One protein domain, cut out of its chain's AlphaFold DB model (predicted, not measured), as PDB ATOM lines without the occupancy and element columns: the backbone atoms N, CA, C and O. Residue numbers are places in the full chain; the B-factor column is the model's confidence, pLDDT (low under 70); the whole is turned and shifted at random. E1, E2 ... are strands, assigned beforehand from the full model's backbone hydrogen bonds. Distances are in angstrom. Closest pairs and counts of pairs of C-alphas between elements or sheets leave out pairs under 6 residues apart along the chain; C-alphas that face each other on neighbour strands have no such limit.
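This is residues 330 to 512 and 562 to 574 of the 847 residues of the protein "NPCBM_assoc domain-containing protein" of Saccharothrix espanaensis (strain ATCC 51144 / DSM 44229 / JCM 9112 / NBRC 15066 / NRRL 15764) (UniProt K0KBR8). Two lobes sit end to end, each a small sandwich of two antiparallel sheets face to face, joined by the long link of residues 399 to 410. The first lobe puts the sheet E4 E3 E7 E1 E15 over the sheet E2 E6 E5 with strands crossed at 39 degrees; the second puts E11 E12 E13 E14 over E8 E9 E10 with strands closer in line, at 18 degrees. E1 to E7 build the first lobe and E8 to E14 the second, and E15, after the cut, adds an edge strand to the first lobe. The printed part has 196 residues with 15 named strands, E1 to E15 in order, and no named helix, and its class is all strand. It is compact, with a radius of gyration of the C-alphas of 18.7 A, and spans 57 by 40 by 32 A.

The largest sheet holds E1, residues 334 to 339, E3, residues 361 to 365, E4, residues 368 to 370, E7, residues 390 to 398, and E15, residues 567 to 570, in the order E4, E3, E7, E1, E15. It is strongly twisted, its strands' lines turning by 114 degrees from edge to edge. Across E7 and E1, N 336 and O 394 are 2.8 A apart, and across E1 and E15, N 339 and O 567 are 2.8 A apart. E3 and E4 form a hairpin, with N 370 and O 363 at 2.8 A. The sheet facing it runs E2, residues 346 to 353, E6, residues 378 to 386, and E5, residues 372 to 375. N 352 and O 379 of E2 and E6 are 2.8 A apart, as are N 373 and O 380 of the hairpin E5 and E6. E2 bends by 56 degrees at residue 349 and E6 by 56 degrees at residue 382, while E4 runs on into E5 at 44 degrees. Between these sheets, the closest C-alphas of E2 and E15 are those of Ala 352 and Ala 568, 5.6 A apart. In the second pair, E8, residues 411 to 413, E9, residues 417 to 422, and E10, residues 428 to 434, form a meander, each strand the antiparallel neighbour of the one before; N 419 and O 412 are 2.8 A apart, as are N 420 and O 431. E11, residues 465 to 471, E12, residues 474 to 483, E13, residues 486 to 495, and E14, residues 502 to 508, form another meander, with N 469 and O 476 at 2.7 A, N 477 and O 492 at 2.8 A, and N 491 and O 504 at 2.8 A. Together the four sheets are a stack of sheets, sheets face to face, here in two pairs. The closest C-alphas of E8 and E12, Ile 412 and Glu 475, are 5.7 A apart. Between the two pairs of sheets, the closest C-alphas of E5 and E11 are Val 373 and Ser 471, at 6.2 A.

E1 begins at C-alpha 334, (-31.814, -45.196, -0.310). E7 measures 26.9 A from first to last C-alpha, E12 28.3 A and E13 28.9 A. E13 begins at C-alpha 486, (-50.262, -16.771, 24.875), and E15 ends at C-alpha 570, (-29.718, -38.636, 2.169).

The two C-alphas farthest apart, Ser 330 and Asp 455, are 58.4 A apart. Residues 513 to 561 are not printed, and C-alphas 512 and 562 are 29.4 A apart across the cut. The links E7 to E8 and E10 to E11 are long, with 12 and 30 residues. The printed part has a mean pLDDT of 87.7; residues 355, 359, 400 to 402, 509 to 512 and 562 to 564 are under 70.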
ATOM      1  N   SER A 330     -22.865 -48.404  -1.370       92.25
ATOM      2  CA  SER A 330     -23.449 -49.609  -1.943       92.25
ATOM      3  C   SER A 330     -24.266 -50.362  -0.890       92.25
ATOM      4  O   SER A 330     -23.828 -50.616   0.229       92.25
ATOM      5  N   GLY A 331     -25.497 -50.710  -1.249       88.50
ATOM      6  CA  GLY A 331     -26.408 -51.413  -0.359       88.50
ATOM      7  C   GLY A 331     -27.858 -51.295  -0.818       88.50
ATOM      8  O   GLY A 331     -28.135 -50.725  -1.876       88.50
ATOM      9  N   PRO A 332     -28.795 -51.897  -0.076       87.50
ATOM     10  CA  PRO A 332     -30.196 -51.926  -0.469       87.50
ATOM     11  C   PRO A 332     -30.878 -50.580  -0.163       87.50
ATOM     12  O   PRO A 332     -30.583 -49.964   0.848       87.50
ATOM     13  N   GLY A 333     -31.847 -50.145  -0.969       88.81
ATOM     14  CA  GLY A 333     -32.636 -48.937  -0.668       88.81
ATOM     15  C   GLY A 333     -31.882 -47.615  -0.843       88.81
ATOM     16  O   GLY A 333     -30.903 -47.547  -1.581       88.81
ATOM     17  N   VAL A 334     -32.373 -46.555  -0.193       90.12
ATOM     18  CA  VAL A 334     -31.814 -45.196  -0.310       90.12
ATOM     19  C   VAL A 334     -30.652 -45.035   0.676       90.12
ATOM     20  O   VAL A 334     -30.853 -45.281   1.869       90.12
ATOM     21  N   PRO A 335     -29.448 -44.635   0.232       93.19
ATOM     22  CA  PRO A 335     -28.319 -44.439   1.128       93.19
ATOM     23  C   PRO A 335     -28.507 -43.205   2.017       93.19
ATOM     24  O   PRO A 335     -29.021 -42.170   1.588       93.19
ATOM     25  N   LEU A 336     -28.050 -43.323   3.259       93.69
ATOM     26  CA  LEU A 336     -28.048 -42.278   4.272       93.69
ATOM     27  C   LEU A 336     -26.686 -42.256   4.963       93.69
ATOM     28  O   LEU A 336     -26.338 -43.199   5.671       93.69
ATOM     29  N   VAL A 337     -25.917 -41.186   4.793       95.75
ATOM     30  CA  VAL A 337     -24.607 -41.048   5.440       95.75
ATOM     31  C   VAL A 337     -24.716 -40.098   6.619       95.75
ATOM     32  O   VAL A 337     -25.107 -38.946   6.466       95.75
ATOM     33  N   VAL A 338     -24.376 -40.599   7.804       95.62
ATOM     34  CA  VAL A 338     -24.367 -39.833   9.050       95.62
ATOM     35  C   VAL A 338     -22.945 -39.395   9.343       95.62
ATOM     36  O   VAL A 338     -22.068 -40.244   9.499       95.62
ATOM     37  N   TRP A 339     -22.741 -38.089   9.463       95.38
ATOM     38  CA  TRP A 339     -21.475 -37.438   9.764       95.38
ATOM     39  C   TRP A 339     -21.457 -36.921  11.202       95.38
ATOM     40  O   TRP A 339     -22.431 -36.343  11.684       95.38
ATOM     41  N   ASN A 340     -20.331 -37.112  11.883       93.12
ATOM     42  CA  ASN A 340     -20.088 -36.573  13.213       93.12
ATOM     43  C   ASN A 340     -19.177 -35.342  13.123       93.12
ATOM     44  O   ASN A 340     -17.991 -35.502  12.829       93.12
ATOM     45  N   PRO A 341     -19.693 -34.130  13.386       89.50
ATOM     46  CA  PRO A 341     -18.865 -32.934  13.451       89.50
ATOM     47  C   PRO A 341     -18.025 -32.856  14.736       89.50
ATOM     48  O   PRO A 341     -17.153 -32.012  14.818       89.50
ATOM     49  N   ALA A 342     -18.217 -33.694  15.755       87.12
ATOM     50  CA  ALA A 342     -17.437 -33.596  16.991       87.12
ATOM     51  C   ALA A 342     -16.035 -34.234  16.877       87.12
ATOM     52  O   ALA A 342     -15.819 -35.170  16.112       87.12
ATOM     53  N   GLU A 343     -15.080 -33.771  17.694       85.69
ATOM     54  CA  GLU A 343     -13.719 -34.355  17.817       85.69
ATOM     55  C   GLU A 343     -13.655 -35.600  18.708       85.69
ATOM     56  O   GLU A 343     -12.584 -36.157  18.938       85.69
ATOM     57  N   HIS A 344     -14.799 -36.042  19.211       87.50
ATOM     58  CA  HIS A 344     -14.944 -37.234  20.028       87.50
ATOM     59  C   HIS A 344     -16.013 -38.145  19.427       87.50
ATOM     60  O   HIS A 344     -16.896 -37.706  18.684       87.50
ATOM     61  N   ASP A 345     -15.915 -39.428  19.756       87.81
ATOM     62  CA  ASP A 345     -16.911 -40.427  19.394       87.81
ATOM     63  C   ASP A 345     -18.264 -40.050  20.000       87.81
ATOM     64  O   ASP A 345     -18.379 -39.822  21.204       87.81
ATOM     65  N   ARG A 346     -19.294 -39.978  19.155       84.12
ATOM     66  CA  ARG A 346     -20.610 -39.477  19.550       84.12
ATOM     67  C   ARG A 346     -21.653 -40.587  19.417       84.12
ATOM     68  O   ARG A 346     -21.949 -40.999  18.292       84.12
ATOM     69  N   PRO A 347     -22.205 -41.112  20.525       81.06
ATOM     70  CA  PRO A 347     -23.437 -41.881  20.475       81.06
ATOM     71  C   PRO A 347     -24.623 -40.939  20.267       81.06
ATOM     72  O   PRO A 347     -24.593 -39.780  20.685       81.06
ATOM     73  N   GLY A 348     -25.700 -41.441  19.673       78.56
ATOM     74  CA  GLY A 348     -26.981 -40.771  19.810       78.56
ATOM     75  C   GLY A 348     -27.941 -40.948  18.654       78.56
ATOM     76  O   GLY A 348     -27.795 -41.795  17.767       78.56
ATOM     77  N   VAL A 349     -28.962 -40.108  18.736       86.31
ATOM     78  CA  VAL A 349     -30.089 -40.052  17.825       86.31
ATOM     79  C   VAL A 349     -29.767 -39.138  16.649       86.31
ATOM     80  O   VAL A 349     -29.190 -38.065  16.816       86.31
ATOM     81  N   VAL A 350     -30.145 -39.592  15.460       88.88
ATOM     82  CA  VAL A 350     -30.036 -38.849  14.207       88.88
ATOM     83  C   VAL A 350     -31.432 -38.568  13.692       88.88
ATOM     84  O   VAL A 350     -32.244 -39.486  13.589       88.88
ATOM     85  N   GLU A 351     -31.680 -37.314  13.321       89.00
ATOM     86  CA  GLU A 351     -32.842 -36.911  12.537       89.00
ATOM     87  C   GLU A 351     -32.442 -36.815  11.059       89.00
ATOM     88  O   GLU A 351     -31.548 -36.054  10.694       89.00
ATOM     89  N   ALA A 352     -33.110 -37.585  10.203       87.56
ATOM     90  CA  ALA A 352     -32.963 -37.521   8.756       87.56
ATOM     91  C   ALA A 352     -34.274 -37.046   8.123       87.56
ATOM     92  O   ALA A 352     -35.328 -37.657   8.316       87.56
ATOM     93  N   ARG A 353     -34.204 -35.964   7.342       83.88
ATOM     94  CA  ARG A 353     -35.343 -35.440   6.579       83.88
ATOM     95  C   ARG A 353     -35.322 -36.008   5.166       83.88
ATOM     96  O   ARG A 353     -34.303 -35.966   4.479       83.88
ATOM     97  N   LEU A 354     -36.452 -36.560   4.750       78.75
ATOM     98  CA  LEU A 354     -36.629 -37.229   3.473       78.75
ATOM     99  C   LEU A 354     -37.227 -36.269   2.438       78.75
ATOM    100  O   LEU A 354     -38.194 -35.559   2.742       78.75
ATOM    101  N   PRO A 355     -36.708 -36.263   1.198       68.06
ATOM    102  CA  PRO A 355     -37.254 -35.430   0.130       68.06
ATOM    103  C   PRO A 355     -38.684 -35.844  -0.245       68.06
ATOM    104  O   PRO A 355     -39.523 -34.982  -0.508       68.06
ATOM    105  N   GLU A 356     -39.001 -37.139  -0.176       72.12
ATOM    106  CA  GLU A 356     -40.341 -37.684  -0.400       72.12
ATOM    107  C   GLU A 356     -40.858 -38.420   0.842       72.12
ATOM    108  O   GLU A 356     -40.098 -39.048   1.579       72.12
ATOM    109  N   ALA A 357     -42.170 -38.338   1.082       70.50
ATOM    110  CA  ALA A 357     -42.805 -39.075   2.169       70.50
ATOM    111  C   ALA A 357     -42.843 -40.569   1.829       70.50
ATOM    112  O   ALA A 357     -43.383 -40.962   0.793       70.50
ATOM    113  N   LEU A 358     -42.312 -41.402   2.719       71.00
ATOM    114  CA  LEU A 358     -42.364 -42.854   2.582       71.00
ATOM    115  C   LEU A 358     -43.489 -43.401   3.475       71.00
ATOM    116  O   LEU A 358     -43.593 -42.998   4.624       71.00
ATOM    117  N   PRO A 359     -44.344 -44.333   3.017       68.88
ATOM    118  CA  PRO A 359     -45.440 -44.869   3.839       68.88
ATOM    119  C   PRO A 359     -44.935 -45.620   5.081       68.88
ATOM    120  O   PRO A 359     -45.643 -45.730   6.081       68.88
ATOM    121  N   GLY A 360     -43.693 -46.097   5.034       77.94
ATOM    122  CA  GLY A 360     -42.943 -46.495   6.206       77.94
ATOM    123  C   GLY A 360     -41.511 -46.880   5.867       77.94
ATOM    124  O   GLY A 360     -41.195 -47.240   4.729       77.94
ATOM    125  N   VAL A 361     -40.644 -46.758   6.866       86.25
ATOM    126  CA  VAL A 361     -39.193 -46.812   6.718       86.25
ATOM    127  C   VAL A 361     -38.618 -47.789   7.728       86.25
ATOM    128  O   VAL A 361     -39.001 -47.780   8.895       86.25
ATOM    129  N   ARG A 362     -37.688 -48.618   7.263       89.50
ATOM    130  CA  ARG A 362     -36.751 -49.381   8.089       89.50
ATOM    131  C   ARG A 362     -35.355 -48.831   7.858       89.50
ATOM    132  O   ARG A 362     -34.991 -48.560   6.713       89.50
ATOM    133  N   VAL A 363     -34.579 -48.707   8.929       92.06
ATOM    134  CA  VAL A 363     -33.188 -48.257   8.867       92.06
ATOM    135  C   VAL A 363     -32.276 -49.458   9.068       92.06
ATOM    136  O   VAL A 363     -32.360 -50.140  10.087       92.06
ATOM    137  N   VAL A 364     -31.399 -49.735   8.104       92.38
ATOM    138  CA  VAL A 364     -30.430 -50.835   8.197       92.38
ATOM    139  C   VAL A 364     -29.011 -50.348   7.942       92.38
ATOM    140  O   VAL A 364     -28.787 -49.385   7.216       92.38
ATOM    141  N   SER A 365     -28.032 -51.024   8.527       92.31
ATOM    142  CA  SER A 365     -26.616 -50.868   8.193       92.31
ATOM    143  C   SER A 365     -25.935 -52.234   8.148       92.31
ATOM    144  O   SER A 365     -26.572 -53.266   8.372       92.31
ATOM    145  N   ALA A 366     -24.621 -52.265   7.914       86.25
ATOM    146  CA  ALA A 366     -23.836 -53.498   8.000       86.25
ATOM    147  C   ALA A 366     -23.924 -54.188   9.382       86.25
ATOM    148  O   ALA A 366     -23.673 -55.387   9.483       86.25
ATOM    149  N   ALA A 367     -24.296 -53.452  10.437       86.69
ATOM    150  CA  ALA A 367     -24.484 -53.991  11.785       86.69
ATOM    151  C   ALA A 367     -25.870 -54.630  12.014       86.69
ATOM    152  O   ALA A 367     -26.075 -55.265  13.046       86.69
ATOM    153  N   GLY A 368     -26.813 -54.466  11.080       89.75
ATOM    154  CA  GLY A 368     -28.191 -54.942  11.200       89.75
ATOM    155  C   GLY A 368     -29.228 -53.821  11.128       89.75
ATOM    156  O   GLY A 368     -28.960 -52.733  10.617       89.75
ATOM    157  N   GLU A 369     -30.434 -54.115  11.606       90.44
ATOM    158  CA  GLU A 369     -31.563 -53.182  11.647       90.44
ATOM    159  C   GLU A 369     -31.510 -52.296  12.897       90.44
ATOM    160  O   GLU A 369     -31.162 -52.763  13.981       90.44
ATOM    161  N   HIS A 370     -31.860 -51.019  12.735       90.19
ATOM    162  CA  HIS A 370     -31.835 -50.009  13.792       90.19
ATOM    163  C   HIS A 370     -33.261 -49.595  14.158       90.19
ATOM    164  O   HIS A 370     -34.062 -49.341  13.253       90.19
ATOM    165  N   PRO A 371     -33.589 -49.481  15.459       89.00
ATOM    166  CA  PRO A 371     -34.851 -48.898  15.889       89.00
ATOM    167  C   PRO A 371     -35.003 -47.485  15.324       89.00
ATOM    168  O   PRO A 371     -34.075 -46.675  15.397       89.00
ATOM    169  N   CYS A 372     -36.177 -47.195  14.773       89.81
ATOM    170  CA  CYS A 372     -36.503 -45.887  14.229       89.81
ATOM    171  C   CYS A 372     -37.960 -45.514  14.512       89.81
ATOM    172  O   CYS A 372     -38.825 -46.385  14.615       89.81
ATOM    173  N   VAL A 373     -38.232 -44.215  14.566       89.88
ATOM    174  CA  VAL A 373     -39.575 -43.642  14.466       89.88
ATOM    175  C   VAL A 373     -39.652 -42.807  13.195       89.88
ATOM    176  O   VAL A 373     -38.683 -42.164  12.794       89.88
ATOM    177  N   HIS A 374     -40.802 -42.854  12.535       86.69
ATOM    178  CA  HIS A 374     -41.035 -42.148  11.284       86.69
ATOM    179  C   HIS A 374     -42.277 -41.260  11.409       86.69
ATOM    180  O   HIS A 374     -43.373 -41.748  11.693       86.69
ATOM    181  N   GLU A 375     -42.092 -39.960  11.193       79.19
ATOM    182  CA  GLU A 375     -43.114 -38.915  11.273       79.19
ATOM    183  C   GLU A 375     -43.173 -38.164   9.933       79.19
ATOM    184  O   GLU A 375     -42.450 -37.195   9.700       79.19
ATOM    185  N   GLY A 376     -44.025 -38.630   9.016       77.56
ATOM    186  CA  GLY A 376     -44.266 -37.981   7.724       77.56
ATOM    187  C   GLY A 376     -43.080 -38.048   6.757       77.56
ATOM    188  O   GLY A 376     -43.045 -38.911   5.886       77.56
ATOM    189  N   ARG A 377     -42.150 -37.094   6.867       81.06
ATOM    190  CA  ARG A 377     -40.895 -37.036   6.092       81.06
ATOM    191  C   ARG A 377     -39.656 -37.088   6.977       81.06
ATOM    192  O   ARG A 377     -38.549 -36.969   6.470       81.06
ATOM    193  N   THR A 378     -39.821 -37.250   8.280       85.25
ATOM    194  CA  THR A 378     -38.712 -37.267   9.227       85.25
ATOM    195  C   THR A 378     -38.535 -38.677   9.762       85.25
ATOM    196  O   THR A 378     -39.481 -39.277  10.274       85.25
ATOM    197  N   VAL A 379     -37.328 -39.221   9.637       89.12
ATOM    198  CA  VAL A 379     -36.927 -40.491  10.247       89.12
ATOM    199  C   VAL A 379     -35.954 -40.176  11.366       89.12
ATOM    200  O   VAL A 379     -34.931 -39.537  11.137       89.12
ATOM    201  N   VAL A 380     -36.257 -40.655  12.564       90.06
ATOM    202  CA  VAL A 380     -35.383 -40.524  13.725       90.06
ATOM    203  C   VAL A 380     -34.954 -41.912  14.176       90.06
ATOM    204  O   VAL A 380     -35.796 -42.787  14.367       90.06
ATOM    205  N   PHE A 381     -33.652 -42.147  14.310       91.56
ATOM    206  CA  PHE A 381     -33.104 -43.459  14.673       91.56
ATOM    207  C   PHE A 381     -31.814 -43.330  15.477       91.56
ATOM    208  O   PHE A 381     -31.153 -42.292  15.465       91.56
ATOM    209  N   HIS A 382     -31.435 -44.400  16.172       89.31
ATOM    210  CA  HIS A 382     -30.177 -44.442  16.908       89.31
ATOM    211  C   HIS A 382     -29.033 -44.866  15.977       89.31
ATOM    212  O   HIS A 382     -29.016 -45.991  15.484       89.31
ATOM    213  N   ALA A 383     -28.047 -43.995  15.749       89.00
ATOM    214  CA  ALA A 383     -26.918 -44.307  14.865       89.00
ATOM    215  C   ALA A 383     -25.830 -45.162  15.544       89.00
ATOM    216  O   ALA A 383     -24.843 -45.560  14.911       89.00
ATOM    217  N   GLY A 384     -25.987 -45.464  16.836       87.25
ATOM    218  CA  GLY A 384     -24.907 -46.006  17.658       87.25
ATOM    219  C   GLY A 384     -23.791 -44.979  17.828       87.25
ATOM    220  O   GLY A 384     -23.992 -43.789  17.609       87.25
ATOM    221  N   VAL A 385     -22.596 -45.443  18.187       89.50
ATOM    222  CA  VAL A 385     -21.407 -44.582  18.225       89.50
ATOM    223  C   VAL A 385     -20.969 -44.266  16.793       89.50
ATOM    224  O   VAL A 385     -20.742 -45.190  15.999       89.50
ATOM    225  N   VAL A 386     -20.881 -42.975  16.465       92.00
ATOM    226  CA  VAL A 386     -20.282 -42.446  15.232       92.00
ATOM    227  C   VAL A 386     -18.881 -41.912  15.570       92.00
ATOM    228  O   VAL A 386     -18.766 -41.127  16.514       92.00
ATOM    229  N   PRO A 387     -17.818 -42.313  14.845       92.56
ATOM    230  CA  PRO A 387     -16.449 -41.915  15.176       92.56
ATOM    231  C   PRO A 387     -16.225 -40.398  15.159       92.56
ATOM    232  O   PRO A 387     -16.887 -39.687  14.402       92.56
ATOM    233  N   ALA A 388     -15.263 -39.911  15.943       91.19
ATOM    234  CA  ALA A 388     -14.783 -38.526  15.906       91.19
ATOM    235  C   ALA A 388     -14.436 -38.059  14.478       91.19
ATOM    236  O   ALA A 388     -13.679 -38.733  13.763       91.19
ATOM    237  N   SER A 389     -14.983 -36.910  14.061       90.88
ATOM    238  CA  SER A 389     -14.851 -36.356  12.703       90.88
ATOM    239  C   SER A 389     -15.056 -37.421  11.616       90.88
ATOM    240  O   SER A 389     -14.303 -37.501  10.643       90.88
ATOM    241  N   GLY A 390     -16.009 -38.327  11.839       94.06
ATOM    242  CA  GLY A 390     -16.191 -39.539  11.052       94.06
ATOM    243  C   GLY A 390     -17.599 -39.724  10.523       94.06
ATOM    244  O   GLY A 390     -18.454 -38.851  10.664       94.06
ATOM    245  N   TRP A 391     -17.826 -40.868   9.882       95.81
ATOM    246  CA  TRP A 391     -19.102 -41.189   9.255       95.81
ATOM    247  C   TRP A 391     -19.504 -42.654   9.397       95.81
ATOM    248  O   TRP A 391     -18.677 -43.555   9.608       95.81
ATOM    249  N   LYS A 392     -20.807 -42.892   9.229       95.81
ATOM    250  CA  LYS A 392     -21.422 -44.216   9.089       95.81
ATOM    251  C   LYS A 392     -22.506 -44.179   8.021       95.81
ATOM    252  O   LYS A 392     -23.318 -43.258   7.991       95.81
ATOM    253  N   VAL A 393     -22.526 -45.204   7.179       96.25
ATOM    254  CA  VAL A 393     -23.557 -45.398   6.161       96.25
ATOM    255  C   VAL A 393     -24.687 -46.265   6.709       96.25
ATOM    256  O   VAL A 393     -24.471 -47.303   7.342       96.25
ATOM    257  N   PHE A 394     -25.900 -45.820   6.423       95.00
ATOM    258  CA  PHE A 394     -27.165 -46.487   6.666       95.00
ATOM    259  C   PHE A 394     -27.963 -46.530   5.366       95.00
ATOM    260  O   PHE A 394     -27.652 -45.852   4.387       95.00
ATOM    261  N   HIS A 395     -29.016 -47.331   5.373       93.25
ATOM    262  CA  HIS A 395     -29.884 -47.553   4.238       93.25
ATOM    263  C   HIS A 395     -31.340 -47.503   4.677       93.25
ATOM    264  O   HIS A 395     -31.740 -48.184   5.626       93.25
ATOM    265  N   LEU A 396     -32.127 -46.706   3.962       90.94
ATOM    266  CA  LEU A 396     -33.558 -46.559   4.171       90.94
ATOM    267  C   LEU A 396     -34.303 -47.488   3.217       90.94
ATOM    268  O   LEU A 396     -34.176 -47.391   1.993       90.94
ATOM    269  N   LEU A 397     -35.090 -48.394   3.787       89.56
ATOM    270  CA  LEU A 397     -35.884 -49.373   3.053       89.56
ATOM    271  C   LEU A 397     -37.374 -49.146   3.294       89.56
ATOM    272  O   LEU A 397     -37.752 -48.821   4.423       89.56
ATOM    273  N   PRO A 398     -38.242 -49.402   2.298       86.56
ATOM    274  CA  PRO A 398     -39.672 -49.508   2.543       86.56
ATOM    275  C   PRO A 398     -39.957 -50.576   3.604       86.56
ATOM    276  O   PRO A 398     -39.443 -51.697   3.538       86.56
ATOM    277  N   GLY A 399     -40.793 -50.249   4.581       78.69
ATOM    278  CA  GLY A 399     -41.179 -51.188   5.628       78.69
ATOM    279  C   GLY A 399     -42.292 -50.657   6.518       78.69
ATOM    280  O   GLY A 399     -42.815 -49.572   6.288       78.69
ATOM    281  N   ALA A 400     -42.675 -51.428   7.535       68.94
ATOM    282  CA  ALA A 400     -43.628 -50.965   8.536       68.94
ATOM    283  C   ALA A 400     -42.929 -49.967   9.470       68.94
ATOM    284  O   ALA A 400     -42.242 -50.364  10.407       68.94
ATOM    285  N   ALA A 401     -43.091 -48.674   9.196       61.38
ATOM    286  CA  ALA A 401     -42.745 -47.634  10.154       61.38
ATOM    287  C   ALA A 401     -43.688 -47.719  11.355       61.38
ATOM    288  O   ALA A 401     -44.906 -47.632  11.190       61.38
ATOM    289  N   VAL A 402     -43.133 -47.819  12.558       69.75
ATOM    290  CA  VAL A 402     -43.896 -47.603  13.787       69.75
ATOM    291  C   VAL A 402     -43.729 -46.129  14.150       69.75
ATOM    292  O   VAL A 402     -42.644 -45.696  14.530       69.75
ATOM    293  N   GLY A 403     -44.779 -45.336  13.932       82.69
ATOM    294  CA  GLY A 403     -44.841 -43.952  14.407       82.69
ATOM    295  C   GLY A 403     -44.981 -43.887  15.931       82.69
ATOM    296  O   GLY A 403     -44.925 -44.903  16.625       82.69
ATOM    297  N   TRP A 404     -45.212 -42.691  16.462       89.94
ATOM    298  CA  TRP A 404     -45.533 -42.526  17.877       89.94
ATOM    299  C   TRP A 404     -46.899 -43.129  18.213       89.94
ATOM    300  O   TRP A 404     -47.898 -42.859  17.543       89.94
ATOM    301  N   VAL A 405     -46.950 -43.922  19.279       92.25
ATOM    302  CA  VAL A 405     -48.174 -44.541  19.794       92.25
ATOM    303  C   VAL A 405     -48.586 -43.827  21.084       92.25
ATOM    304  O   VAL A 405     -47.717 -43.579  21.923       92.25
ATOM    305  N   PRO A 406     -49.877 -43.493  21.280       93.31
ATOM    306  CA  PRO A 406     -50.340 -42.881  22.519       93.31
ATOM    307  C   PRO A 406     -49.973 -43.713  23.752       93.31
ATOM    308  O   PRO A 406     -50.239 -44.914  23.811       93.31
ATOM    309  N   GLY A 407     -49.382 -43.040  24.731       90.62
ATOM    310  CA  GLY A 407     -49.089 -43.547  26.063       90.62
ATOM    311  C   GLY A 407     -50.142 -43.168  27.095       90.62
ATOM    312  O   GLY A 407     -51.106 -42.453  26.810       90.62
ATOM    313  N   GLY A 408     -49.951 -43.650  28.322       89.12
ATOM    314  CA  GLY A 408     -50.797 -43.326  29.469       89.12
ATOM    315  C   GLY A 408     -50.045 -42.539  30.540       89.12
ATOM    316  O   GLY A 408     -48.845 -42.707  30.722       89.12
ATOM    317  N   GLY A 409     -50.773 -41.721  31.301       92.94
ATOM    318  CA  GLY A 409     -50.228 -41.014  32.461       92.94
ATOM    319  C   GLY A 409     -49.499 -39.713  32.117       92.94
ATOM    320  O   GLY A 409     -49.794 -39.059  31.120       92.94
ATOM    321  N   ALA A 410     -48.591 -39.314  33.007       94.88
ATOM    322  CA  ALA A 410     -47.828 -38.067  32.938       94.88
ATOM    323  C   ALA A 410     -46.332 -38.312  33.212       94.88
ATOM    324  O   ALA A 410     -45.636 -37.445  33.733       94.88
ATOM    325  N   GLN A 411     -45.860 -39.521  32.916       96.94
ATOM    326  CA  GLN A 411     -44.472 -39.926  33.097       96.94
ATOM    327  C   GLN A 411     -43.906 -40.397  31.767       96.94
ATOM    328  O   GLN A 411     -44.620 -41.034  30.995       96.94
ATOM    329  N   ILE A 412     -42.640 -40.074  31.530       97.69
ATOM    330  CA  ILE A 412     -41.835 -40.659  30.459       97.69
ATOM    331  C   ILE A 412     -40.524 -41.167  31.049       97.69
ATOM    332  O   ILE A 412     -39.996 -40.569  31.988       97.69
ATOM    333  N   ALA A 413     -39.997 -42.257  30.513       96.56
ATOM    334  CA  ALA A 413     -38.748 -42.850  30.967       96.56
ATOM    335  C   ALA A 413     -37.901 -43.375  29.806       96.56
ATOM    336  O   ALA A 413     -38.398 -43.657  28.720       96.56
ATOM    337  N   ASN A 414     -36.610 -43.529  30.072       93.94
ATOM    338  CA  ASN A 414     -35.686 -44.310  29.258       93.94
ATOM    339  C   ASN A 414     -34.735 -45.098  30.179       93.94
ATOM    340  O   ASN A 414     -34.932 -45.146  31.394       93.94
ATOM    341  N   SER A 415     -33.676 -45.691  29.628       92.44
ATOM    342  CA  SER A 415     -32.645 -46.396  30.408       92.44
ATOM    343  C   SER A 415     -31.919 -45.565  31.481       92.44
ATOM    344  O   SER A 415     -31.279 -46.144  32.358       92.44
ATOM    345  N   SER A 416     -31.957 -44.231  31.402       91.06
ATOM    346  CA  SER A 416     -31.104 -43.320  32.183       91.06
ATOM    347  C   SER A 416     -31.887 -42.372  33.096       91.06
ATOM    348  O   SER A 416     -31.384 -41.978  34.151       91.06
ATOM    349  N   LEU A 417     -33.099 -41.988  32.702       95.00
ATOM    350  CA  LEU A 417     -33.903 -40.933  33.304       95.00
ATOM    351  C   LEU A 417     -35.369 -41.364  33.422       95.00
ATOM    352  O   LEU A 417     -35.927 -41.979  32.514       95.00
ATOM    353  N   LEU A 418     -36.010 -40.959  34.517       97.50
ATOM    354  CA  LEU A 418     -37.461 -40.969  34.693       97.50
ATOM    355  C   LEU A 418     -37.938 -39.533  34.918       97.50
ATOM    356  O   LEU A 418     -37.540 -38.886  35.885       97.50
ATOM    357  N   LEU A 419     -38.813 -39.044  34.045       97.75
ATOM    358  CA  LEU A 419     -39.378 -37.699  34.094       97.75
ATOM    359  C   LEU A 419     -40.867 -37.770  34.445       97.75
ATOM    360  O   LEU A 419     -41.625 -38.529  33.844       97.75
ATOM    361  N   THR A 420     -41.297 -36.946  35.401       97.94
ATOM    362  CA  THR A 420     -42.697 -36.819  35.832       97.94
ATOM    363  C   THR A 420     -43.199 -35.393  35.619       97.94
ATOM    364  O   THR A 420     -42.537 -34.431  36.011       97.94
ATOM    365  N   LEU A 421     -44.385 -35.265  35.024       97.69
ATOM    366  CA  LEU A 421     -45.069 -34.002  34.745       97.69
ATOM    367  C   LEU A 421     -46.272 -33.811  35.668       97.69
ATOM    368  O   LEU A 421     -46.985 -34.767  35.977       97.69
ATOM    369  N   ASP A 422     -46.551 -32.559  36.027       97.00
ATOM    370  CA  ASP A 422     -47.731 -32.160  36.794       97.00
ATOM    371  C   ASP A 422     -48.707 -31.337  35.927       97.00
ATOM    372  O   ASP A 422     -48.533 -30.122  35.766       97.00
ATOM    373  N   PRO A 423     -49.781 -31.955  35.389       96.56
ATOM    374  CA  PRO A 423     -50.788 -31.248  34.599       96.56
ATOM    375  C   PRO A 423     -51.489 -30.106  35.349       96.56
ATOM    376  O   PRO A 423     -51.980 -29.173  34.714       96.56
ATOM    377  N   ALA A 424     -51.568 -30.154  36.685       96.38
ATOM    378  CA  ALA A 424     -52.199 -29.101  37.480       96.38
ATOM    379  C   ALA A 424     -51.313 -27.853  37.616       96.38
ATOM    380  O   ALA A 424     -51.840 -26.775  37.888       96.38
ATOM    381  N   ARG A 425     -50.001 -27.997  37.389       94.31
ATOM    382  CA  ARG A 425     -48.994 -26.931  37.457       94.31
ATOM    383  C   ARG A 425     -48.334 -26.696  36.100       94.31
ATOM    384  O   ARG A 425     -47.122 -26.810  35.947       94.31
ATOM    385  N   GLY A 426     -49.147 -26.410  35.093       92.38
ATOM    386  CA  GLY A 426     -48.702 -26.043  33.750       92.38
ATOM    387  C   GLY A 426     -48.096 -27.197  32.956       92.38
ATOM    388  O   GLY A 426     -47.447 -26.960  31.947       92.38
ATOM    389  N   GLY A 427     -48.263 -28.448  33.403       93.94
ATOM    390  CA  GLY A 427     -47.501 -29.566  32.848       93.94
ATOM    391  C   GLY A 427     -46.007 -29.412  33.127       93.94
ATOM    392  O   GLY A 427     -45.179 -29.802  32.309       93.94
ATOM    393  N   GLY A 428     -45.661 -28.796  34.259       94.06
ATOM    394  CA  GLY A 428     -44.281 -28.628  34.673       94.06
ATOM    395  C   GLY A 428     -43.644 -29.958  35.089       94.06
ATOM    396  O   GLY A 428     -44.312 -30.822  35.655       94.06
ATOM    397  N   VAL A 429     -42.348 -30.122  34.832       96.44
ATOM    398  CA  VAL A 429     -41.511 -31.250  35.247       96.44
ATOM    399  C   VAL A 429     -41.358 -31.164  36.756       96.44
ATOM    400  O   VAL A 429     -40.555 -30.383  37.263       96.44
ATOM    401  N   SER A 430     -42.177 -31.933  37.467       95.88
ATOM    402  CA  SER A 430     -42.220 -31.972  38.928       95.88
ATOM    403  C   SER A 430     -41.216 -32.956  39.526       95.88
ATOM    404  O   SER A 430     -41.003 -32.932  40.734       95.88
ATOM    405  N   GLY A 431     -40.633 -33.830  38.701       95.69
ATOM    406  CA  GLY A 431     -39.567 -34.750  39.092       95.69
ATOM    407  C   GLY A 431     -38.760 -35.213  37.881       95.69
ATOM    408  O   GLY A 431     -39.325 -35.466  36.813       95.69
ATOM    409  N   LEU A 432     -37.446 -35.314  38.054       96.62
ATOM    410  CA  LEU A 432     -36.497 -35.846  37.085       96.62
ATOM    411  C   LEU A 432     -35.471 -36.689  37.842       96.62
ATOM    412  O   LEU A 432     -34.527 -36.165  38.430       96.62
ATOM    413  N   VAL A 433     -35.661 -38.003  37.817       96.19
ATOM    414  CA  VAL A 433     -34.818 -38.954  38.539       96.19
ATOM    415  C   VAL A 433     -33.780 -39.526  37.591       96.19
ATOM    416  O   VAL A 433     -34.124 -40.113  36.563       96.19
ATOM    417  N   ARG A 434     -32.506 -39.399  37.956       95.00
ATOM    418  CA  ARG A 434     -31.423 -40.127  37.303       95.00
ATOM    419  C   ARG A 434     -31.381 -41.554  37.839       95.00
ATOM    420  O   ARG A 434     -31.186 -41.773  39.029       95.00
ATOM    421  N   LEU A 435     -31.579 -42.532  36.959       94.75
ATOM    422  CA  LEU A 435     -31.841 -43.919  37.355       94.75
ATOM    423  C   LEU A 435     -30.596 -44.677  37.831       94.75
ATOM    424  O   LEU A 435     -30.728 -45.625  38.594       94.75
ATOM    425  N   VAL A 436     -29.392 -44.274  37.406       92.69
ATOM    426  CA  VAL A 436     -28.150 -44.988  37.765       92.69
ATOM    427  C   VAL A 436     -27.825 -44.906  39.261       92.69
ATOM    428  O   VAL A 436     -27.240 -45.832  39.816       92.69
ATOM    429  N   ASP A 437     -28.195 -43.801  39.905       94.31
ATOM    430  CA  ASP A 437     -27.913 -43.506  41.311       94.31
ATOM    431  C   ASP A 437     -29.152 -43.050  42.099       94.31
ATOM    432  O   ASP A 437     -29.030 -42.662  43.258       94.31
ATOM    433  N   GLU A 438     -30.334 -43.122  41.478       94.56
ATOM    434  CA  GLU A 438     -31.640 -42.749  42.042       94.56
ATOM    435  C   GLU A 438     -31.696 -41.302  42.575       94.56
ATOM    436  O   GLU A 438     -32.432 -40.990  43.514       94.56
ATOM    437  N   VAL A 439     -30.920 -40.394  41.976       94.75
ATOM    438  CA  VAL A 439     -30.860 -38.988  42.395       94.75
ATOM    439  C   VAL A 439     -31.977 -38.178  41.736       94.75
ATOM    440  O   VAL A 439     -32.075 -38.111  40.511       94.75
ATOM    441  N   GLU A 440     -32.785 -37.512  42.561       95.44
ATOM    442  CA  GLU A 440     -33.760 -36.505  42.128       95.44
ATOM    443  C   GLU A 440     -33.045 -35.194  41.763       95.44
ATOM    444  O   GLU A 440     -32.327 -34.614  42.584       95.44
ATOM    445  N   LEU A 441     -33.243 -34.731  40.527       91.94
ATOM    446  CA  LEU A 441     -32.614 -33.525  39.988       91.94
ATOM    447  C   LEU A 441     -33.490 -32.274  40.159       91.94
ATOM    448  O   LEU A 441     -32.975 -31.159  40.064       91.94
ATOM    449  N   ILE A 442     -34.794 -32.428  40.424       89.44
ATOM    450  CA  ILE A 442     -35.701 -31.302  40.684       89.44
ATOM    451  C   ILE A 442     -35.794 -31.038  42.190       89.44
ATOM    452  O   ILE A 442     -36.127 -31.911  42.988       89.44
ATOM    453  N   ALA A 443     -35.533 -29.793  42.598       87.38
ATOM    454  CA  ALA A 443     -35.670 -29.394  43.995       87.38
ATOM    455  C   ALA A 443     -37.122 -29.578  44.496       87.38
ATOM    456  O   ALA A 443     -38.061 -29.348  43.729       87.38
ATOM    457  N   PRO A 444     -37.346 -29.914  45.784       88.38
ATOM    458  CA  PRO A 444     -38.691 -30.101  46.326       88.38
ATOM    459  C   PRO A 444     -39.625 -28.915  46.036       88.38
ATOM    460  O   PRO A 444     -39.349 -27.783  46.428       88.38
ATOM    461  N   GLY A 445     -40.743 -29.177  45.351       86.75
ATOM    462  CA  GLY A 445     -41.730 -28.162  44.960       86.75
ATOM    463  C   GLY A 445     -41.381 -27.350  43.703       86.75
ATOM    464  O   GLY A 445     -42.245 -26.618  43.206       86.75
ATOM    465  N   GLY A 446     -40.172 -27.501  43.155       89.25
ATOM    466  CA  GLY A 446     -39.734 -26.866  41.913       89.25
ATOM    467  C   GLY A 446     -40.407 -27.436  40.662       89.25
ATOM    468  O   GLY A 446     -41.062 -28.478  40.715       89.25
ATOM    469  N   LEU A 447     -40.256 -26.726  39.541       90.81
ATOM    470  CA  LEU A 447     -40.660 -27.161  38.202       90.81
ATOM    471  C   LEU A 447     -39.496 -26.945  37.231       90.81
ATOM    472  O   LEU A 447     -38.919 -25.862  37.203       90.81
ATOM    473  N   GLY A 448     -39.156 -27.957  36.431       86.62
ATOM    474  CA  GLY A 448     -37.980 -27.910  35.548       86.62
ATOM    475  C   GLY A 448     -38.137 -27.101  34.249       86.62
ATOM    476  O   GLY A 448     -37.144 -26.631  33.703       86.62
ATOM    477  N   ASN A 449     -39.357 -26.932  33.734       88.81
ATOM    478  CA  ASN A 449     -39.670 -26.307  32.432       88.81
ATOM    479  C   ASN A 449     -40.696 -25.163  32.549       88.81
ATOM    480  O   ASN A 449     -41.400 -24.865  31.581       88.81
ATOM    481  N   GLU A 450     -40.813 -24.548  33.727       91.25
ATOM    482  CA  GLU A 450     -41.756 -23.455  33.958       91.25
ATOM    483  C   GLU A 450     -41.395 -22.213  33.130       91.25
ATOM    484  O   GLU A 450     -40.286 -21.688  33.187       91.25
ATOM    485  N   LEU A 451     -42.368 -21.724  32.365       87.06
ATOM    486  CA  LEU A 451     -42.287 -20.468  31.622       87.06
ATOM    487  C   LEU A 451     -42.729 -19.293  32.498       87.06
ATOM    488  O   LEU A 451     -43.806 -19.375  33.098       87.06
ATOM    489  N   VAL A 452     -41.957 -18.199  32.515       84.50
ATOM    490  CA  VAL A 452     -42.256 -16.981  33.293       84.50
ATOM    491  C   VAL A 452     -42.101 -15.715  32.439       84.50
ATOM    492  O   VAL A 452     -41.047 -15.451  31.857       84.50
ATOM    493  N   LEU A 453     -43.161 -14.907  32.364       78.75
ATOM    494  CA  LEU A 453     -43.163 -13.608  31.683       78.75
ATOM    495  C   LEU A 453     -42.487 -12.512  32.536       78.75
ATOM    496  O   LEU A 453     -42.422 -12.639  33.760       78.75
ATOM    497  N   PRO A 454     -42.026 -11.394  31.932       73.81
ATOM    498  CA  PRO A 454     -41.435 -10.262  32.662       73.81
ATOM    499  C   PRO A 454     -42.273  -9.698  33.812       73.81
ATOM    500  O   PRO A 454     -41.717  -9.152  34.761       73.81
ATOM    501  N   ASP A 455     -43.599  -9.791  33.705       77.94
ATOM    502  CA  ASP A 455     -44.552  -9.317  34.710       77.94
ATOM    503  C   ASP A 455     -44.753 -10.306  35.875       77.94
ATOM    504  O   ASP A 455     -45.520 -10.029  36.796       77.94
ATOM    505  N   GLY A 456     -44.048 -11.443  35.852       81.44
ATOM    506  CA  GLY A 456     -44.131 -12.503  36.850       81.44
ATOM    507  C   GLY A 456     -45.205 -13.555  36.566       81.44
ATOM    508  O   GLY A 456     -45.358 -14.481  37.361       81.44
ATOM    509  N   THR A 457     -45.945 -13.457  35.455       85.75
ATOM    510  CA  THR A 457     -46.919 -14.486  35.068       85.75
ATOM    511  C   THR A 457     -46.197 -15.798  34.780       85.75
ATOM    512  O   THR A 457     -45.371 -15.856  33.870       85.75
ATOM    513  N   ALA A 458     -46.531 -16.854  35.521       89.00
ATOM    514  CA  ALA A 458     -45.888 -18.158  35.417       89.00
ATOM    515  C   ALA A 458     -46.854 -19.240  34.914       89.00
ATOM    516  O   ALA A 458     -48.018 -19.301  35.319       89.00
ATOM    517  N   SER A 459     -46.364 -20.121  34.044       90.56
ATOM    518  CA  SER A 459     -47.142 -21.243  33.492       90.56
ATOM    519  C   SER A 459     -47.602 -22.229  34.570       90.56
ATOM    520  O   SER A 459     -48.710 -22.762  34.461       90.56
ATOM    521  N   GLY A 460     -46.823 -22.402  35.647       90.62
ATOM    522  CA  GLY A 460     -47.138 -23.294  36.763       90.62
ATOM    523  C   GLY A 460     -48.364 -22.885  37.584       90.62
ATOM    524  O   GLY A 460     -48.868 -23.689  38.364       90.62
ATOM    525  N   ALA A 461     -48.888 -21.670  37.387       90.38
ATOM    526  CA  ALA A 461     -50.123 -21.199  38.015       90.38
ATOM    527  C   ALA A 461     -51.404 -21.654  37.283       90.38
ATOM    528  O   ALA A 461     -52.513 -21.364  37.737       90.38
ATOM    529  N   THR A 462     -51.278 -22.334  36.141       91.38
ATOM    530  CA  THR A 462     -52.407 -22.752  35.296       91.38
ATOM    531  C   THR A 462     -52.400 -24.257  35.061       91.38
ATOM    532  O   THR A 462     -51.364 -24.896  35.172       91.38
ATOM    533  N   ARG A 463     -53.547 -24.846  34.710       95.56
ATOM    534  CA  ARG A 463     -53.607 -26.246  34.264       95.56
ATOM    535  C   ARG A 463     -53.174 -26.347  32.796       95.56
ATOM    536  O   ARG A 463     -53.570 -25.499  31.997       95.56
ATOM    537  N   ALA A 464     -52.447 -27.405  32.446       95.94
ATOM    538  CA  ALA A 464     -52.112 -27.757  31.067       95.94
ATOM    539  C   ALA A 464     -52.605 -29.164  30.706       95.94
ATOM    540  O   ALA A 464     -52.808 -30.021  31.573       95.94
ATOM    541  N   ASP A 465     -52.776 -29.399  29.411       96.62
ATOM    542  CA  ASP A 465     -53.022 -30.716  28.843       96.62
ATOM    543  C   ASP A 465     -51.683 -31.418  28.612       96.62
ATOM    544  O   ASP A 465     -50.794 -30.873  27.962       96.62
ATOM    545  N   VAL A 466     -51.538 -32.637  29.132       97.25
ATOM    546  CA  VAL A 466     -50.331 -33.458  28.973       97.25
ATOM    547  C   VAL A 466     -50.704 -34.728  28.223       97.25
ATOM    548  O   VAL A 466     -51.677 -35.400  28.565       97.25
ATOM    549  N   SER A 467     -49.947 -35.054  27.180       97.00
ATOM    550  CA  SER A 467     -50.116 -36.277  26.392       97.00
ATOM    551  C   SER A 467     -48.776 -36.979  26.231       97.00
ATOM    552  O   SER A 467     -47.829 -36.369  25.743       97.00
ATOM    553  N   VAL A 468     -48.704 -38.249  26.620       97.38
ATOM    554  CA  VAL A 468     -47.501 -39.082  26.495       97.38
ATOM    555  C   VAL A 468     -47.582 -39.937  25.235       97.38
ATOM    556  O   VAL A 468     -48.666 -40.349  24.822       97.38
ATOM    557  N   TRP A 469     -46.431 -40.193  24.625       95.75
ATOM    558  CA  TRP A 469     -46.249 -40.952  23.401       95.75
ATOM    559  C   TRP A 469     -45.023 -41.856  23.524       95.75
ATOM    560  O   TRP A 469     -43.994 -41.438  24.051       95.75
ATOM    561  N   HIS A 470     -45.110 -43.066  22.979       93.88
ATOM    562  CA  HIS A 470     -44.018 -44.040  22.959       93.88
ATOM    563  C   HIS A 470     -43.634 -44.391  21.522       93.88
ATOM    564  O   HIS A 470     -44.479 -44.414  20.624       93.88
ATOM    565  N   SER A 471     -42.361 -44.701  21.309       92.00
ATOM    566  CA  SER A 471     -41.834 -45.202  20.044       92.00
ATOM    567  C   SER A 471     -40.728 -46.229  20.291       92.00
ATOM    568  O   SER A 471     -40.300 -46.442  21.423       92.00
ATOM    569  N   ALA A 472     -40.221 -46.848  19.222       88.06
ATOM    570  CA  ALA A 472     -39.101 -47.785  19.310       88.06
ATOM    571  C   ALA A 472     -37.766 -47.130  19.725       88.06
ATOM    572  O   ALA A 472     -36.811 -47.843  20.016       88.06
ATOM    573  N   VAL A 473     -37.680 -45.796  19.710       89.75
ATOM    574  CA  VAL A 473     -36.446 -45.039  19.979       89.75
ATOM    575  C   VAL A 473     -36.534 -44.140  21.210       89.75
ATOM    576  O   VAL A 473     -35.553 -43.480  21.540       89.75
ATOM    577  N   GLY A 474     -37.679 -44.092  21.892       92.50
ATOM    578  CA  GLY A 474     -37.847 -43.277  23.092       92.50
ATOM    579  C   GLY A 474     -39.292 -42.914  23.399       92.50
ATOM    580  O   GLY A 474     -40.230 -43.335  22.711       92.50
ATOM    581  N   GLU A 475     -39.447 -42.080  24.420       96.00
ATOM    582  CA  GLU A 475     -40.721 -41.586  24.934       96.00
ATOM    583  C   GLU A 475     -40.788 -40.060  24.851       96.00
ATOM    584  O   GLU A 475     -39.791 -39.360  25.029       96.00
ATOM    585  N   ARG A 476     -41.973 -39.524  24.568       95.12
ATOM    586  CA  ARG A 476     -42.202 -38.091  24.380       95.12
ATOM    587  C   ARG A 476     -43.458 -37.657  25.112       95.12
ATOM    588  O   ARG A 476     -44.503 -38.284  24.987       95.12
ATOM    589  N   ALA A 477     -43.389 -36.537  25.812       97.06
ATOM    590  CA  ALA A 477     -44.544 -35.854  26.363       97.06
ATOM    591  C   ALA A 477     -44.791 -34.540  25.622       97.06
ATOM    592  O   ALA A 477     -43.869 -33.772  25.356       97.06
ATOM    593  N   VAL A 478     -46.053 -34.273  25.300       95.88
ATOM    594  CA  VAL A 478     -46.514 -33.017  24.711       95.88
ATOM    595  C   VAL A 478     -47.394 -32.311  25.728       95.88
ATOM    596  O   VAL A 478     -48.453 -32.819  26.100       95.88
ATOM    597  N   VAL A 479     -46.949 -31.140  26.166       96.06
ATOM    598  CA  VAL A 479     -47.639 -30.263  27.108       96.06
ATOM    599  C   VAL A 479     -48.238 -29.098  26.334       96.06
ATOM    600  O   VAL A 479     -47.522 -28.419  25.604       96.06
ATOM    601  N   ARG A 480     -49.537 -28.845  26.489       95.19
ATOM    602  CA  ARG A 480     -50.229 -27.698  25.891       95.19
ATOM    603  C   ARG A 480     -50.922 -26.892  26.974       95.19
ATOM    604  O   ARG A 480     -51.764 -27.419  27.694       95.19
ATOM    605  N   GLY A 481     -50.588 -25.614  27.084       92.88
ATOM    606  CA  GLY A 481     -51.131 -24.752  28.129       92.88
ATOM    607  C   GLY A 481     -51.262 -23.297  27.704       92.88
ATOM    608  O   GLY A 481     -51.125 -22.943  26.529       92.88
ATOM    609  N   ARG A 482     -51.567 -22.437  28.681       89.00
ATOM    610  CA  ARG A 482     -51.698 -20.989  28.482       89.00
ATOM    611  C   ARG A 482     -50.776 -20.225  29.418       89.00
ATOM    612  O   ARG A 482     -50.643 -20.578  30.582       89.00
ATOM    613  N   LEU A 483     -50.181 -19.154  28.908       85.88
ATOM    614  CA  LEU A 483     -49.327 -18.242  29.663       85.88
ATOM    615  C   LEU A 483     -49.805 -16.812  29.395       85.88
ATOM    616  O   LEU A 483     -49.525 -16.239  28.344       85.88
ATOM    617  N   GLY A 484     -50.607 -16.260  30.308       83.62
ATOM    618  CA  GLY A 484     -51.338 -15.020  30.044       83.62
ATOM    619  C   GLY A 484     -52.281 -15.174  28.839       83.62
ATOM    620  O   GLY A 484     -53.150 -16.050  28.820       83.62
ATOM    621  N   ASN A 485     -52.107 -14.332  27.819       80.50
ATOM    622  CA  ASN A 485     -52.836 -14.416  26.550       80.50
ATOM    623  C   ASN A 485     -52.210 -15.387  25.530       80.50
ATOM    624  O   ASN A 485     -52.874 -15.707  24.545       80.50
ATOM    625  N   LEU A 486     -50.991 -15.875  25.773       82.50
ATOM    626  CA  LEU A 486     -50.262 -16.771  24.875       82.50
ATOM    627  C   LEU A 486     -50.699 -18.225  25.060       82.50
ATOM    628  O   LEU A 486     -51.094 -18.646  26.154       82.50
ATOM    629  N   ARG A 487     -50.580 -19.013  23.992       85.44
ATOM    630  CA  ARG A 487     -50.628 -20.479  24.062       85.44
ATOM    631  C   ARG A 487     -49.209 -21.007  23.945       85.44
ATOM    632  O   ARG A 487     -48.425 -20.471  23.170       85.44
ATOM    633  N   TYR A 488     -48.880 -22.032  24.720       87.38
ATOM    634  CA  TYR A 488     -47.592 -22.703  24.598       87.38
ATOM    635  C   TYR A 488     -47.779 -24.191  24.353       87.38
ATOM    636  O   TYR A 488     -48.690 -24.817  24.903       87.38
ATOM    637  N   THR A 489     -46.873 -24.746  23.557       89.75
ATOM    638  CA  THR A 489     -46.684 -26.184  23.398       89.75
ATOM    639  C   THR A 489     -45.247 -26.516  23.776       89.75
ATOM    640  O   THR A 489     -44.323 -25.943  23.207       89.75
ATOM    641  N   GLN A 490     -45.041 -27.423  24.728       91.69
ATOM    642  CA  GLN A 490     -43.723 -27.971  25.048       91.69
ATOM    643  C   GLN A 490     -43.682 -29.447  24.675       91.69
ATOM    644  O   GLN A 490     -44.570 -30.211  25.047       91.69
ATOM    645  N   ILE A 491     -42.655 -29.848  23.939       92.38
ATOM    646  CA  ILE A 491     -42.389 -31.234  23.575       92.38
ATOM    647  C   ILE A 491     -41.129 -31.663  24.316       92.38
ATOM    648  O   ILE A 491     -40.046 -31.155  24.040       92.38
ATOM    649  N   LEU A 492     -41.287 -32.585  25.261       95.06
ATOM    650  CA  LEU A 492     -40.218 -33.166  26.066       95.06
ATOM    651  C   LEU A 492     -39.957 -34.581  25.562       95.06
ATOM    652  O   LEU A 492     -40.873 -35.397  25.584       95.06
ATOM    653  N   THR A 493     -38.747 -34.884  25.105       93.00
ATOM    654  CA  THR A 493     -38.392 -36.205  24.571       93.00
ATOM    655  C   THR A 493     -37.237 -36.810  25.364       93.00
ATOM    656  O   THR A 493     -36.203 -36.170  25.558       93.00
ATOM    657  N   LEU A 494     -37.423 -38.053  25.808       93.19
ATOM    658  CA  LEU A 494     -36.382 -38.930  26.328       93.19
ATOM    659  C   LEU A 494     -36.080 -39.987  25.271       93.19
ATOM    660  O   LEU A 494     -36.875 -40.896  25.035       93.19
ATOM    661  N   TRP A 495     -34.926 -39.866  24.627       90.50
ATOM    662  CA  TRP A 495     -34.456 -40.880  23.690       90.50
ATOM    663  C   TRP A 495     -33.825 -42.055  24.432       90.50
ATOM    664  O   TRP A 495     -33.130 -41.863  25.429       90.50
ATOM    665  N   GLU A 496     -34.035 -43.271  23.945       89.06
ATOM    666  CA  GLU A 496     -33.471 -44.471  24.560       89.06
ATOM    667  C   GLU A 496     -31.935 -44.445  24.524       89.06
ATOM    668  O   GLU A 496     -31.335 -44.102  23.503       89.06
ATOM    669  N   GLY A 497     -31.286 -44.783  25.646       82.06
ATOM    670  CA  GLY A 497     -29.824 -44.755  25.768       82.06
ATOM    671  C   GLY A 497     -29.199 -43.361  25.905       82.06
ATOM    672  O   GLY A 497     -27.975 -43.254  25.924       82.06
ATOM    673  N   VAL A 498     -30.006 -42.298  26.009       84.44
ATOM    674  CA  VAL A 498     -29.541 -40.909  26.122       84.44
ATOM    675  C   VAL A 498     -29.835 -40.355  27.522       84.44
ATOM    676  O   VAL A 498     -30.952 -40.436  28.019       84.44
ATOM    677  N   ASP A 499     -28.847 -39.751  28.174       84.94
ATOM    678  CA  ASP A 499     -28.915 -39.250  29.557       84.94
ATOM    679  C   ASP A 499     -29.320 -37.768  29.676       84.94
ATOM    680  O   ASP A 499     -29.023 -37.110  30.674       84.94
ATOM    681  N   ARG A 500     -30.045 -37.240  28.683       86.38
ATOM    682  CA  ARG A 500     -30.555 -35.859  28.664       86.38
ATOM    683  C   ARG A 500     -32.021 -35.803  28.246       86.38
ATOM    684  O   ARG A 500     -32.511 -36.688  27.548       86.38
ATOM    685  N   VAL A 501     -32.685 -34.709  28.616       89.44
ATOM    686  CA  VAL A 501     -34.046 -34.384  28.171       89.44
ATOM    687  C   VAL A 501     -33.976 -33.387  27.024       89.44
ATOM    688  O   VAL A 501     -33.393 -32.315  27.178       89.44
ATOM    689  N   GLU A 502     -34.589 -33.705  25.888       87.75
ATOM    690  CA  GLU A 502     -34.755 -32.739  24.800       87.75
ATOM    691  C   GLU A 502     -36.077 -31.996  24.969       87.75
ATOM    692  O   GLU A 502     -37.133 -32.617  25.061       87.75
ATOM    693  N   CYS A 503     -36.025 -30.665  25.031       87.94
ATOM    694  CA  CYS A 503     -37.193 -29.811  25.219       87.94
ATOM    695  C   CYS A 503     -37.315 -28.818  24.063       87.94
ATOM    696  O   CYS A 503     -36.428 -27.993  23.851       87.94
ATOM    697  N   VAL A 504     -38.441 -28.860  23.354       85.56
ATOM    698  CA  VAL A 504     -38.808 -27.866  22.339       85.56
ATOM    699  C   VAL A 504     -40.028 -27.108  22.838       85.56
ATOM    700  O   VAL A 504     -41.066 -27.712  23.088       85.56
ATOM    701  N   THR A 505     -39.914 -25.789  22.990       85.38
ATOM    702  CA  THR A 505     -41.032 -24.918  23.384       85.38
ATOM    703  C   THR A 505     -41.443 -24.036  22.210       85.38
ATOM    704  O   THR A 505     -40.621 -23.304  21.666       85.38
ATOM    705  N   SER A 506     -42.726 -24.063  21.867       80.38
ATOM    706  CA  SER A 506     -43.359 -23.181  20.888       80.38
ATOM    707  C   SER A 506     -44.358 -22.270  21.594       80.38
ATOM    708  O   SER A 506     -45.114 -22.726  22.454       80.38
ATOM    709  N   LEU A 507     -44.353 -20.986  21.236       79.50
ATOM    710  CA  LEU A 507     -45.293 -19.981  21.729       79.50
ATOM    711  C   LEU A 507     -46.132 -19.472  20.556       79.50
ATOM    712  O   LEU A 507     -45.589 -18.872  19.629       79.50
ATOM    713  N   ASP A 508     -47.444 -19.677  20.620       71.25
ATOM    714  CA  ASP A 508     -48.383 -19.185  19.614       71.25
ATOM    715  C   ASP A 508     -48.942 -17.819  20.020       71.25
ATOM    716  O   ASP A 508     -49.025 -17.479  21.206       71.25
ATOM    717  N   ASP A 509     -49.379 -17.045  19.021       60.81
ATOM    718  CA  ASP A 509     -49.957 -15.706  19.193       60.81
ATOM    719  C   ASP A 509     -49.013 -14.713  19.901       60.81
ATOM    720  O   ASP A 509     -49.456 -13.706  20.464       60.81
ATOM    721  N   PHE A 510     -47.698 -14.965  19.837       58.59
ATOM    722  CA  PHE A 510     -46.666 -14.039  20.294       58.59
ATOM    723  C   PHE A 510     -46.593 -12.839  19.343       58.59
ATOM    724  O   PHE A 510     -45.767 -12.761  18.436       58.59
ATOM    725  N   ALA A 511     -47.505 -11.889  19.526       48.56
ATOM    726  CA  ALA A 511     -47.370 -10.574  18.932       48.56
ATOM    727  C   ALA A 511     -46.306  -9.809  19.725       48.56
ATOM    728  O   ALA A 511     -46.516  -9.475  20.893       48.56
ATOM    729  N   THR A 512     -45.183  -9.479  19.087       41.91
ATOM    730  CA  THR A 512     -44.402  -8.324  19.525       41.91
ATOM    731  C   THR A 512     -45.354  -7.133  19.486       41.91
ATOM    732  O   THR A 512     -45.841  -6.727  18.429       41.91
ATOM    733  N   PHE A 562     -23.399 -29.941  23.243       41.81
ATOM    734  CA  PHE A 562     -24.818 -30.013  22.862       41.81
ATOM    735  C   PHE A 562     -25.178 -29.255  21.572       41.81
ATOM    736  O   PHE A 562     -26.302 -29.379  21.094       41.81
ATOM    737  N   GLY A 563     -24.238 -28.495  20.998       49.34
ATOM    738  CA  GLY A 563     -24.478 -27.597  19.860       49.34
ATOM    739  C   GLY A 563     -24.540 -28.234  18.478       49.34
ATOM    740  O   GLY A 563     -25.250 -27.744  17.609       49.34
ATOM    741  N   HIS A 564     -23.801 -29.325  18.269       60.12
ATOM    742  CA  HIS A 564     -23.615 -29.892  16.934       60.12
ATOM    743  C   HIS A 564     -24.315 -31.254  16.825       60.12
ATOM    744  O   HIS A 564     -23.803 -32.251  17.350       60.12
ATOM    745  N   PRO A 565     -25.502 -31.336  16.196       78.81
ATOM    746  CA  PRO A 565     -26.153 -32.615  15.949       78.81
ATOM    747  C   PRO A 565     -25.322 -33.465  14.979       78.81
ATOM    748  O   PRO A 565     -24.522 -32.959  14.195       78.81
ATOM    749  N   LEU A 566     -25.530 -34.783  15.014       88.62
ATOM    750  CA  LEU A 566     -25.075 -35.646  13.925       88.62
ATOM    751  C   LEU A 566     -25.783 -35.216  12.630       88.62
ATOM    752  O   LEU A 566     -26.997 -35.012  12.629       88.62
ATOM    753  N   LEU A 567     -25.032 -35.083  11.539       91.69
ATOM    754  CA  LEU A 567     -25.527 -34.534  10.277       91.69
ATOM    755  C   LEU A 567     -25.835 -35.663   9.296       91.69
ATOM    756  O   LEU A 567     -24.970 -36.485   9.001       91.69
ATOM    757  N   ALA A 568     -27.059 -35.708   8.781       92.00
ATOM    758  CA  ALA A 568     -27.515 -36.768   7.891       92.00
ATOM    759  C   ALA A 568     -27.595 -36.285   6.434       92.00
ATOM    760  O   ALA A 568     -28.265 -35.298   6.141       92.00
ATOM    761  N   VAL A 569     -26.943 -37.008   5.520       92.38
ATOM    762  CA  VAL A 569     -26.975 -36.757   4.072       92.38
ATOM    763  C   VAL A 569     -27.688 -37.919   3.386       92.38
ATOM    764  O   VAL A 569     -27.180 -39.042   3.361       92.38
ATOM    765  N   CYS A 570     -28.878 -37.654   2.854       89.25
ATOM    766  CA  CYS A 570     -29.718 -38.636   2.169       89.25
ATOM    767  C   CYS A 570     -29.456 -38.640   0.657       89.25
ATOM    768  O   CYS A 570     -29.184 -37.592   0.079       89.25
ATOM    769  N   ASP A 571     -29.661 -39.793   0.019       86.25
ATOM    770  CA  ASP A 571     -29.849 -39.916  -1.436       86.25
ATOM    771  C   ASP A 571     -28.649 -39.456  -2.288       86.25
ATOM    772  O   ASP A 571     -28.782 -38.896  -3.374       86.25
ATOM    773  N   VAL A 572     -27.438 -39.715  -1.790       86.38
ATOM    774  CA  VAL A 572     -26.194 -39.481  -2.531       86.38
ATOM    775  C   VAL A 572     -25.526 -40.820  -2.836       86.38
ATOM    776  O   VAL A 572     -25.070 -41.538  -1.942       86.38
ATOM    777  N   ALA A 573     -25.466 -41.163  -4.123       88.31
ATOM    778  CA  ALA A 573     -24.733 -42.329  -4.598       88.31
ATOM    779  C   ALA A 573     -23.224 -42.051  -4.550       88.31
ATOM    780  O   ALA A 573     -22.730 -41.115  -5.178       88.31
ATOM    781  N   GLY A 574     -22.499 -42.869  -3.796       89.88
ATOM    782  CA  GLY A 574     -21.072 -42.734  -3.580       89.88
ATOM    783  C   GLY A 574     -20.279 -43.760  -4.384       89.88
ATOM    784  O   GLY A 574     -20.747 -44.856  -4.689       89.88
TER     785      GLY A 574